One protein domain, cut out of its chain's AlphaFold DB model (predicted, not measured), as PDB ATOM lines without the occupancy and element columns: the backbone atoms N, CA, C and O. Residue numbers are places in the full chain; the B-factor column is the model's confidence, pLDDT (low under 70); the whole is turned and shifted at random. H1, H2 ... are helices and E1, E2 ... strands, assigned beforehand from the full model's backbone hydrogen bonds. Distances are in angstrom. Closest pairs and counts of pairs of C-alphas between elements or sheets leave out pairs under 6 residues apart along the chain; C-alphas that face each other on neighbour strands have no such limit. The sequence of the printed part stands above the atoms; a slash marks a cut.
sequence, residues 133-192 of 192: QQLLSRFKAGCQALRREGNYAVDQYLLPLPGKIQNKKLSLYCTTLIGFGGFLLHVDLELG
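Overview. This is residues 133 to 192 of the 192 residues of the protein "DDE_Tnp_1_7 domain-containing protein" of Gasterosteus aculeatus (UniProt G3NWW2). One helix, H1, lies beside a twisted sheet of three antiparallel strands, next to its edge strand E3 and at the sheet's level, and the long hairpin of E1 and E2 runs on past E3 to its turn at residues 166 and 167. The link of residues 145 to 151 crosses one end of the sheet from H1 to E1, at the opposite edge. The printed part has 60 residues, with H1, E1, E2 and E3 following in that order; the class is mixed, helices and strands, and the sheet's order is E1, E2, E3. The whole is loose, with a radius of gyration of the C-alphas of 13.9 A, and flat, spanning 45 by 24 by 13 A.

Arrangement. H1, residues 133 to 144, is on the sheet and stands at the sheet's level, with a height over the sheet of 1.8 A. It comes closest to E3, residues 184 to 191, at the C-alphas of Cys 143 and Leu 185, 4.6 A apart. In H1, 7 of 8 O i to N i+4 pairs are within hydrogen-bond range. E1, residues 152 to 165, bends by 75 degrees at residue 162. E1 and E2, residues 168 to 179, form an antiparallel hairpin, their directions at 160 degrees; N 157 and O 174 are 2.9 A apart, within hydrogen-bond range. E2 and E3 form a second antiparallel hairpin, at 163 degrees, with N 175 and O 188 at 3.0 A, within hydrogen-bond range. E1, E2 and E3 make a meander, each strand the antiparallel neighbour of the one before.

Along the chain. H1 begins at C-alpha 133 (-37.054, -46.936, -27.673) and is 15.8 A long from first to last C-alpha. E1 measures 35.6 A, E2 34.4 A and E3 20.1 A, ending at C-alpha 191 (-37.207, -34.232, -32.881).

Size, cuts and confidence. The two C-alphas farthest apart, of Gly 150 and Gln 166, are 44.7 A apart. The printed part has no cut and no long link, and ends at residue 192, the chain's last. Mean pLDDT of the printed part is 89.5; residue 165 is under 70.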
ATOM      1  N   GLN A 133     -35.798 -46.498 -28.303       89.25
ATOM      2  CA  GLN A 133     -37.054 -46.936 -27.673       89.25
ATOM      3  C   GLN A 133     -36.869 -47.965 -26.551       89.25
ATOM      4  O   GLN A 133     -37.434 -47.784 -25.481       89.25
ATOM      5  N   GLN A 134     -36.038 -49.002 -26.727       89.69
ATOM      6  CA  GLN A 134     -35.808 -50.002 -25.668       89.69
ATOM      7  C   GLN A 134     -35.148 -49.434 -24.399       89.69
ATOM      8  O   GLN A 134     -35.387 -49.931 -23.299       89.69
ATOM      9  N   LEU A 135     -34.295 -48.416 -24.537       91.38
ATOM     10  CA  LEU A 135     -33.671 -47.743 -23.398       91.38
ATOM     11  C   LEU A 135     -34.635 -46.720 -22.787       91.38
ATOM     12  O   LEU A 135     -34.777 -46.660 -21.567       91.38
ATOM     13  N   LEU A 136     -35.333 -45.960 -23.637       91.81
ATOM     14  CA  LEU A 136     -36.298 -44.944 -23.228       91.81
ATOM     15  C   LEU A 136     -37.514 -45.553 -22.519       91.81
ATOM     16  O   LEU A 136     -37.974 -44.984 -21.535       91.81
ATOM     17  N   SER A 137     -38.008 -46.717 -22.950       92.38
ATOM     18  CA  SER A 137     -39.127 -47.411 -22.301       92.38
ATOM     19  C   SER A 137     -38.756 -47.906 -20.902       92.38
ATOM     20  O   SER A 137     -39.496 -47.660 -19.953       92.38
ATOM     21  N   ARG A 138     -37.570 -48.509 -20.739       94.25
ATOM     22  CA  ARG A 138     -37.030 -48.906 -19.425       94.25
ATOM     23  C   ARG A 138     -36.814 -47.702 -18.511       94.25
ATOM     24  O   ARG A 138     -37.136 -47.773 -17.329       94.25
ATOM     25  N   PHE A 139     -36.312 -46.593 -19.055       94.25
ATOM     26  CA  PHE A 139     -36.145 -45.347 -18.313       94.25
ATOM     27  C   PHE A 139     -37.500 -44.760 -17.873       94.25
ATOM     28  O   PHE A 139     -37.695 -44.514 -16.686       94.25
ATOM     29  N   LYS A 140     -38.469 -44.628 -18.794       94.31
ATOM     30  CA  LYS A 140     -39.839 -44.163 -18.505       94.31
ATOM     31  C   LYS A 140     -40.531 -45.039 -17.451       94.31
ATOM     32  O   LYS A 140     -41.134 -44.491 -16.533       94.31
ATOM     33  N   ALA A 141     -40.390 -46.364 -17.525       95.31
ATOM     34  CA  ALA A 141     -40.910 -47.289 -16.513       95.31
ATOM     35  C   ALA A 141     -40.254 -47.075 -15.133       95.31
ATOM     36  O   ALA A 141     -40.945 -47.073 -14.116       95.31
ATOM     37  N   GLY A 142     -38.940 -46.822 -15.095       95.12
ATOM     38  CA  GLY A 142     -38.228 -46.439 -13.874       95.12
ATOM     39  C   GLY A 142     -38.775 -45.150 -13.253       95.12
ATOM     40  O   GLY A 142     -39.059 -45.129 -12.060       95.12
ATOM     41  N   CYS A 143     -39.005 -44.110 -14.060       94.19
ATOM     42  CA  CYS A 143     -39.612 -42.855 -13.604       94.19
ATOM     43  C   CYS A 143     -41.048 -43.047 -13.079       94.19
ATOM     44  O   CYS A 143     -41.420 -42.460 -12.068       94.19
ATOM     45  N   GLN A 144     -41.846 -43.896 -13.736       91.38
ATOM     46  CA  GLN A 144     -43.223 -44.213 -13.334       91.38
ATOM     47  C   GLN A 144     -43.309 -45.009 -12.022       91.38
ATOM     48  O   GLN A 144     -44.323 -44.921 -11.334       91.38
ATOM     49  N   ALA A 145     -42.263 -45.762 -11.666       93.75
ATOM     50  CA  ALA A 145     -42.172 -46.490 -10.401       93.75
ATOM     51  C   ALA A 145     -41.821 -45.594  -9.193       93.75
ATOM     52  O   ALA A 145     -41.902 -46.044  -8.049       93.75
ATOM     53  N   LEU A 146     -41.428 -44.335  -9.420       91.56
ATOM     54  CA  LEU A 146     -41.168 -43.369  -8.351       91.56
ATOM     55  C   LEU A 146     -42.480 -42.822  -7.773       91.56
ATOM     56  O   LEU A 146     -43.477 -42.664  -8.478       91.56
ATOM     57  N   ARG A 147     -42.477 -42.493  -6.475       87.56
ATOM     58  CA  ARG A 147     -43.646 -41.897  -5.813       87.56
ATOM     59  C   ARG A 147     -44.026 -40.560  -6.447       87.56
ATOM     60  O   ARG A 147     -43.180 -39.692  -6.656       87.56
ATOM     61  N   ARG A 148     -45.326 -40.388  -6.690       86.00
ATOM     62  CA  ARG A 148     -45.934 -39.182  -7.266       86.00
ATOM     63  C   ARG A 148     -46.803 -38.504  -6.208       86.00
ATOM     64  O   ARG A 148     -48.021 -38.644  -6.205       86.00
ATOM     65  N   GLU A 149     -46.146 -37.802  -5.289       82.62
ATOM     66  CA  GLU A 149     -46.772 -37.046  -4.199       82.62
ATOM     67  C   GLU A 149     -46.252 -35.597  -4.203       82.62
ATOM     68  O   GLU A 149     -45.073 -35.352  -4.471       82.62
ATOM     69  N   GLY A 150     -47.124 -34.638  -3.881       85.25
ATOM     70  CA  GLY A 150     -46.778 -33.217  -3.781       85.25
ATOM     71  C   GLY A 150     -46.802 -32.450  -5.109       85.25
ATOM     72  O   GLY A 150     -47.547 -32.783  -6.030       85.25
ATOM     73  N   ASN A 151     -46.013 -31.375  -5.163       91.50
ATOM     74  CA  ASN A 151     -45.946 -30.451  -6.297       91.50
ATOM     75  C   ASN A 151     -44.986 -30.946  -7.389       91.50
ATOM     76  O   ASN A 151     -44.009 -31.648  -7.109       91.50
ATOM     77  N   TYR A 152     -45.233 -30.499  -8.623       93.44
ATOM     78  CA  TYR A 152     -44.428 -30.825  -9.799       93.44
ATOM     79  C   TYR A 152     -44.027 -29.566 -10.566       93.44
ATOM     80  O   TYR A 152     -44.794 -28.605 -10.621       93.44
ATOM     81  N   ALA A 153     -42.864 -29.613 -11.208       94.44
ATOM     82  CA  ALA A 153     -42.445 -28.666 -12.234       94.44
ATOM     83  C   ALA A 153     -42.420 -29.362 -13.603       94.44
ATOM     84  O   ALA A 153     -42.135 -30.560 -13.691       94.44
ATOM     85  N   VAL A 154     -42.716 -28.612 -14.663       95.75
ATOM     86  CA  VAL A 154     -42.527 -29.044 -16.051       95.75
ATOM     87  C   VAL A 154     -41.550 -28.082 -16.702       95.75
ATOM     88  O   VAL A 154     -41.835 -26.892 -16.789       95.75
ATOM     89  N   ASP A 155     -40.436 -28.621 -17.182       95.44
ATOM     90  CA  ASP A 155     -39.413 -27.882 -17.917       95.44
ATOM     91  C   ASP A 155     -39.234 -28.485 -19.309       95.44
ATOM     92  O   ASP A 155     -39.350 -29.699 -19.495       95.44
ATOM     93  N   GLN A 156     -38.912 -27.641 -20.290       95.75
ATOM     94  CA  GLN A 156     -38.517 -28.074 -21.625       95.75
ATOM     95  C   GLN A 156     -37.168 -27.458 -21.990       95.75
ATOM     96  O   GLN A 156     -36.965 -26.252 -21.856       95.75
ATOM     97  N   TYR A 157     -36.247 -28.285 -22.480       92.38
ATOM     98  CA  TYR A 157     -34.923 -27.851 -22.913       92.38
ATOM     99  C   TYR A 157     -34.534 -28.450 -24.264       92.38
ATOM    100  O   TYR A 157     -34.874 -29.584 -24.601       92.38
ATOM    101  N   LEU A 158     -33.787 -27.669 -25.044       92.94
ATOM    102  CA  LEU A 158     -33.282 -28.077 -26.350       92.94
ATOM    103  C   LEU A 158     -31.941 -28.802 -26.192       92.94
ATOM    104  O   LEU A 158     -30.979 -28.231 -25.681       92.94
ATOM    105  N   LEU A 159     -31.854 -30.039 -26.679       91.69
ATOM    106  CA  LEU A 159     -30.635 -30.846 -26.719       91.69
ATOM    107  C   LEU A 159     -30.024 -30.811 -28.129       91.69
ATOM    108  O   LEU A 159     -30.565 -31.440 -29.041       91.69
ATOM    109  N   PRO A 160     -28.895 -30.110 -28.351       90.81
ATOM    110  CA  PRO A 160     -28.206 -30.116 -29.638       90.81
ATOM    111  C   PRO A 160     -27.669 -31.508 -29.978       90.81
ATOM    112  O   PRO A 160     -26.869 -32.059 -29.223       90.81
ATOM    113  N   LEU A 161     -28.033 -32.050 -31.141       87.44
ATOM    114  CA  LEU A 161     -27.448 -33.296 -31.632       87.44
ATOM    115  C   LEU A 161     -26.210 -33.014 -32.504       87.44
ATOM    116  O   LEU A 161     -26.224 -32.091 -33.325       87.44
ATOM    117  N   PRO A 162     -25.130 -33.810 -32.379       79.31
ATOM    118  CA  PRO A 162     -23.984 -33.723 -33.273       79.31
ATOM    119  C   PRO A 162     -24.354 -34.269 -34.660       79.31
ATOM    120  O   PRO A 162     -24.396 -35.477 -34.885       79.31
ATOM    121  N   GLY A 163     -24.622 -33.370 -35.605       74.75
ATOM    122  CA  GLY A 163     -24.926 -33.716 -36.992       74.75
ATOM    123  C   GLY A 163     -25.707 -32.623 -37.721       74.75
ATOM    124  O   GLY A 163     -26.116 -31.622 -37.130       74.75
ATOM    125  N   LYS A 164     -25.915 -32.822 -39.025       74.75
ATOM    126  CA  LYS A 164     -26.813 -32.009 -39.853       74.75
ATOM    127  C   LYS A 164     -27.587 -32.911 -40.810       74.75
ATOM    128  O   LYS A 164     -26.987 -33.783 -41.431       74.75
ATOM    129  N   ILE A 165     -28.880 -32.653 -40.984       69.94
ATOM    130  CA  ILE A 165     -29.686 -33.207 -42.082       69.94
ATOM    131  C   ILE A 165     -30.108 -32.029 -42.956       69.94
ATOM    132  O   ILE A 165     -30.632 -31.045 -42.446       69.94
ATOM    133  N   GLN A 166     -29.837 -32.102 -44.264       72.00
ATOM    134  CA  GLN A 166     -30.192 -31.050 -45.234       72.00
ATOM    135  C   GLN A 166     -29.766 -29.635 -44.771       72.00
ATOM    136  O   GLN A 166     -30.540 -28.684 -44.808       72.00
ATOM    137  N   ASN A 167     -28.529 -29.511 -44.274       71.25
ATOM    138  CA  ASN A 167     -27.945 -28.307 -43.658       71.25
ATOM    139  C   ASN A 167     -28.600 -27.785 -42.362       71.25
ATOM    140  O   ASN A 167     -27.989 -26.947 -41.695       71.25
ATOM    141  N   LYS A 168     -29.754 -28.311 -41.936       77.75
ATOM    142  CA  LYS A 168     -30.351 -28.000 -40.631       77.75
ATOM    143  C   LYS A 168     -29.588 -28.713 -39.514       77.75
ATOM    144  O   LYS A 168     -29.219 -29.885 -39.638       77.75
ATOM    145  N   LYS A 169     -29.328 -27.987 -38.424       82.25
ATOM    146  CA  LYS A 169     -28.806 -28.547 -37.171       82.25
ATOM    147  C   LYS A 169     -29.910 -29.394 -36.542       82.25
ATOM    148  O   LYS A 169     -31.029 -28.914 -36.438       82.25
ATOM    149  N   LEU A 170     -29.587 -30.618 -36.138       87.31
ATOM    150  CA  LEU A 170     -30.540 -31.467 -35.429       87.31
ATOM    151  C   LEU A 170     -30.576 -31.119 -33.939       87.31
ATOM    152  O   LEU A 170     -29.542 -30.832 -33.325       87.31
ATOM    153  N   SER A 171     -31.759 -31.212 -33.351       90.56
ATOM    154  CA  SER A 171     -31.974 -31.065 -31.915       90.56
ATOM    155  C   SER A 171     -33.116 -31.955 -31.446       90.56
ATOM    156  O   SER A 171     -34.011 -32.268 -32.224       90.56
ATOM    157  N   LEU A 172     -33.084 -32.346 -30.175       92.38
ATOM    158  CA  LEU A 172     -34.248 -32.917 -29.503       92.38
ATOM    159  C   LEU A 172     -34.849 -31.866 -28.573       92.38
ATOM    160  O   LEU A 172     -34.113 -31.248 -27.802       92.38
ATOM    161  N   TYR A 173     -36.165 -31.694 -28.608       93.75
ATOM    162  CA  TYR A 173     -36.886 -31.108 -27.484       93.75
ATOM    163  C   TYR A 173     -36.994 -32.178 -26.405       93.75
ATOM    164  O   TYR A 173     -37.456 -33.288 -26.664       93.75
ATOM    165  N   CYS A 174     -36.525 -31.861 -25.204       95.00
ATOM    166  CA  CYS A 174     -36.627 -32.731 -24.047       95.00
ATOM    167  C   CYS A 174     -37.553 -32.078 -23.029       95.00
ATOM    168  O   CYS A 174     -37.208 -31.048 -22.453       95.00
ATOM    169  N   THR A 175     -38.725 -32.675 -22.829       96.44
ATOM    170  CA  THR A 175     -39.740 -32.199 -21.884       96.44
ATOM    171  C   THR A 175     -39.706 -33.088 -20.650       96.44
ATOM    172  O   THR A 175     -39.837 -34.307 -20.756       96.44
ATOM    173  N   THR A 176     -39.539 -32.504 -19.470       95.81
ATOM    174  CA  THR A 176     -39.356 -33.242 -18.218       95.81
ATOM    175  C   THR A 176     -40.367 -32.833 -17.162       95.81
ATOM    176  O   THR A 176     -40.567 -31.646 -16.926       95.81
ATOM    177  N   LEU A 177     -40.954 -33.822 -16.488       95.31
ATOM    178  CA  LEU A 177     -41.756 -33.639 -15.280       95.31
ATOM    179  C   LEU A 177     -40.883 -33.954 -14.063       95.31
ATOM    180  O   LEU A 177     -40.445 -35.097 -13.899       95.31
ATOM    181  N   ILE A 178     -40.655 -32.960 -13.211       94.88
ATOM    182  CA  ILE A 178     -39.801 -33.050 -12.023       94.88
ATOM    183  C   ILE A 178     -40.689 -32.999 -10.776       94.88
ATOM    184  O   ILE A 178     -41.517 -32.102 -10.630       94.88
ATOM    185  N   GLY A 179     -40.545 -33.974  -9.877       92.56
ATOM    186  CA  GLY A 179     -41.216 -33.978  -8.574       92.56
ATOM    187  C   GLY A 179     -40.472 -33.163  -7.518       92.56
ATOM    188  O   GLY A 179     -39.281 -32.899  -7.657       92.56
ATOM    189  N   PHE A 180     -41.152 -32.835  -6.416       86.94
ATOM    190  CA  PHE A 180     -40.610 -32.045  -5.296       86.94
ATOM    191  C   PHE A 180     -39.226 -32.498  -4.776       86.94
ATOM    192  O   PHE A 180     -38.425 -31.668  -4.361       86.94
ATOM    193  N   GLY A 181     -38.906 -33.798  -4.841       87.19
ATOM    194  CA  GLY A 181     -37.589 -34.343  -4.474       87.19
ATOM    195  C   GLY A 181     -36.480 -34.203  -5.534       87.19
ATOM    196  O   GLY A 181     -35.442 -34.839  -5.392       87.19
ATOM    197  N   GLY A 182     -36.699 -33.459  -6.624       89.25
ATOM    198  CA  GLY A 182     -35.766 -33.344  -7.755       89.25
ATOM    199  C   GLY A 182     -35.745 -34.559  -8.695       89.25
ATOM    200  O   GLY A 182     -34.931 -34.619  -9.615       89.25
ATOM    201  N   PHE A 183     -36.631 -35.535  -8.485       92.06
ATOM    202  CA  PHE A 183     -36.715 -36.742  -9.306       92.06
ATOM    203  C   PHE A 183     -37.446 -36.495 -10.629       92.06
ATOM    204  O   PHE A 183     -38.513 -35.883 -10.648       92.06
ATOM    205  N   LEU A 184     -36.917 -37.056 -11.719       94.12
ATOM    206  CA  LEU A 184     -37.606 -37.127 -13.007       94.12
ATOM    207  C   LEU A 184     -38.711 -38.191 -12.949       94.12
ATOM    208  O   LEU A 184     -38.431 -39.377 -12.813       94.12
ATOM    209  N   LEU A 185     -39.965 -37.757 -13.069       94.62
ATOM    210  CA  LEU A 185     -41.163 -38.607 -13.038       94.62
ATOM    211  C   LEU A 185     -41.703 -38.906 -14.442       94.62
ATOM    212  O   LEU A 185     -42.395 -39.900 -14.655       94.62
ATOM    213  N   HIS A 186     -41.369 -38.058 -15.412       94.31
ATOM    214  CA  HIS A 186     -41.567 -38.309 -16.835       94.31
ATOM    215  C   HIS A 186     -40.497 -37.565 -17.635       94.31
ATOM    216  O   HIS A 186     -40.089 -36.468 -17.255       94.31
ATOM    217  N   VAL A 187     -40.069 -38.149 -18.751       94.12
ATOM    218  CA  VAL A 187     -39.205 -37.502 -19.744       94.12
ATOM    219  C   VAL A 187     -39.746 -37.856 -21.111       94.12
ATOM    220  O   VAL A 187     -39.950 -39.037 -21.389       94.12
ATOM    221  N   ASP A 188     -39.946 -36.854 -21.953       93.69
ATOM    222  CA  ASP A 188     -40.297 -37.032 -23.351       93.69
ATOM    223  C   ASP A 188     -39.263 -36.388 -24.272       93.69
ATOM    224  O   ASP A 188     -38.598 -35.426 -23.887       93.69
ATOM    225  N   LEU A 189     -39.087 -36.976 -25.456       92.75
ATOM    226  CA  LEU A 189     -38.044 -36.625 -26.413       92.75
ATOM    227  C   LEU A 189     -38.650 -36.558 -27.812       92.75
ATOM    228  O   LEU A 189     -39.013 -37.587 -28.377       92.75
ATOM    229  N   GLU A 190     -38.696 -35.359 -28.379       90.44
ATOM    230  CA  GLU A 190     -39.218 -35.099 -29.722       90.44
ATOM    231  C   GLU A 190     -38.114 -34.525 -30.616       90.44
ATOM    232  O   GLU A 190     -37.213 -33.836 -30.137       90.44
ATOM    233  N   LEU A 191     -38.157 -34.802 -31.921       87.62
ATOM    234  CA  LEU A 191     -37.207 -34.232 -32.881       87.62
ATOM    235  C   LEU A 191     -37.656 -32.820 -33.289       87.62
ATOM    236  O   LEU A 191     -38.791 -32.653 -33.735       87.62
ATOM    237  N   GLY A 192     -36.763 -31.836 -33.150       74.81
ATOM    238  CA  GLY A 192     -36.991 -30.428 -33.511       74.81
ATOM    239  C   GLY A 192     -36.313 -29.968 -34.796       74.81
ATOM    240  O   GLY A 192     -35.419 -30.691 -35.295       74.81
TER     241      GLY A 192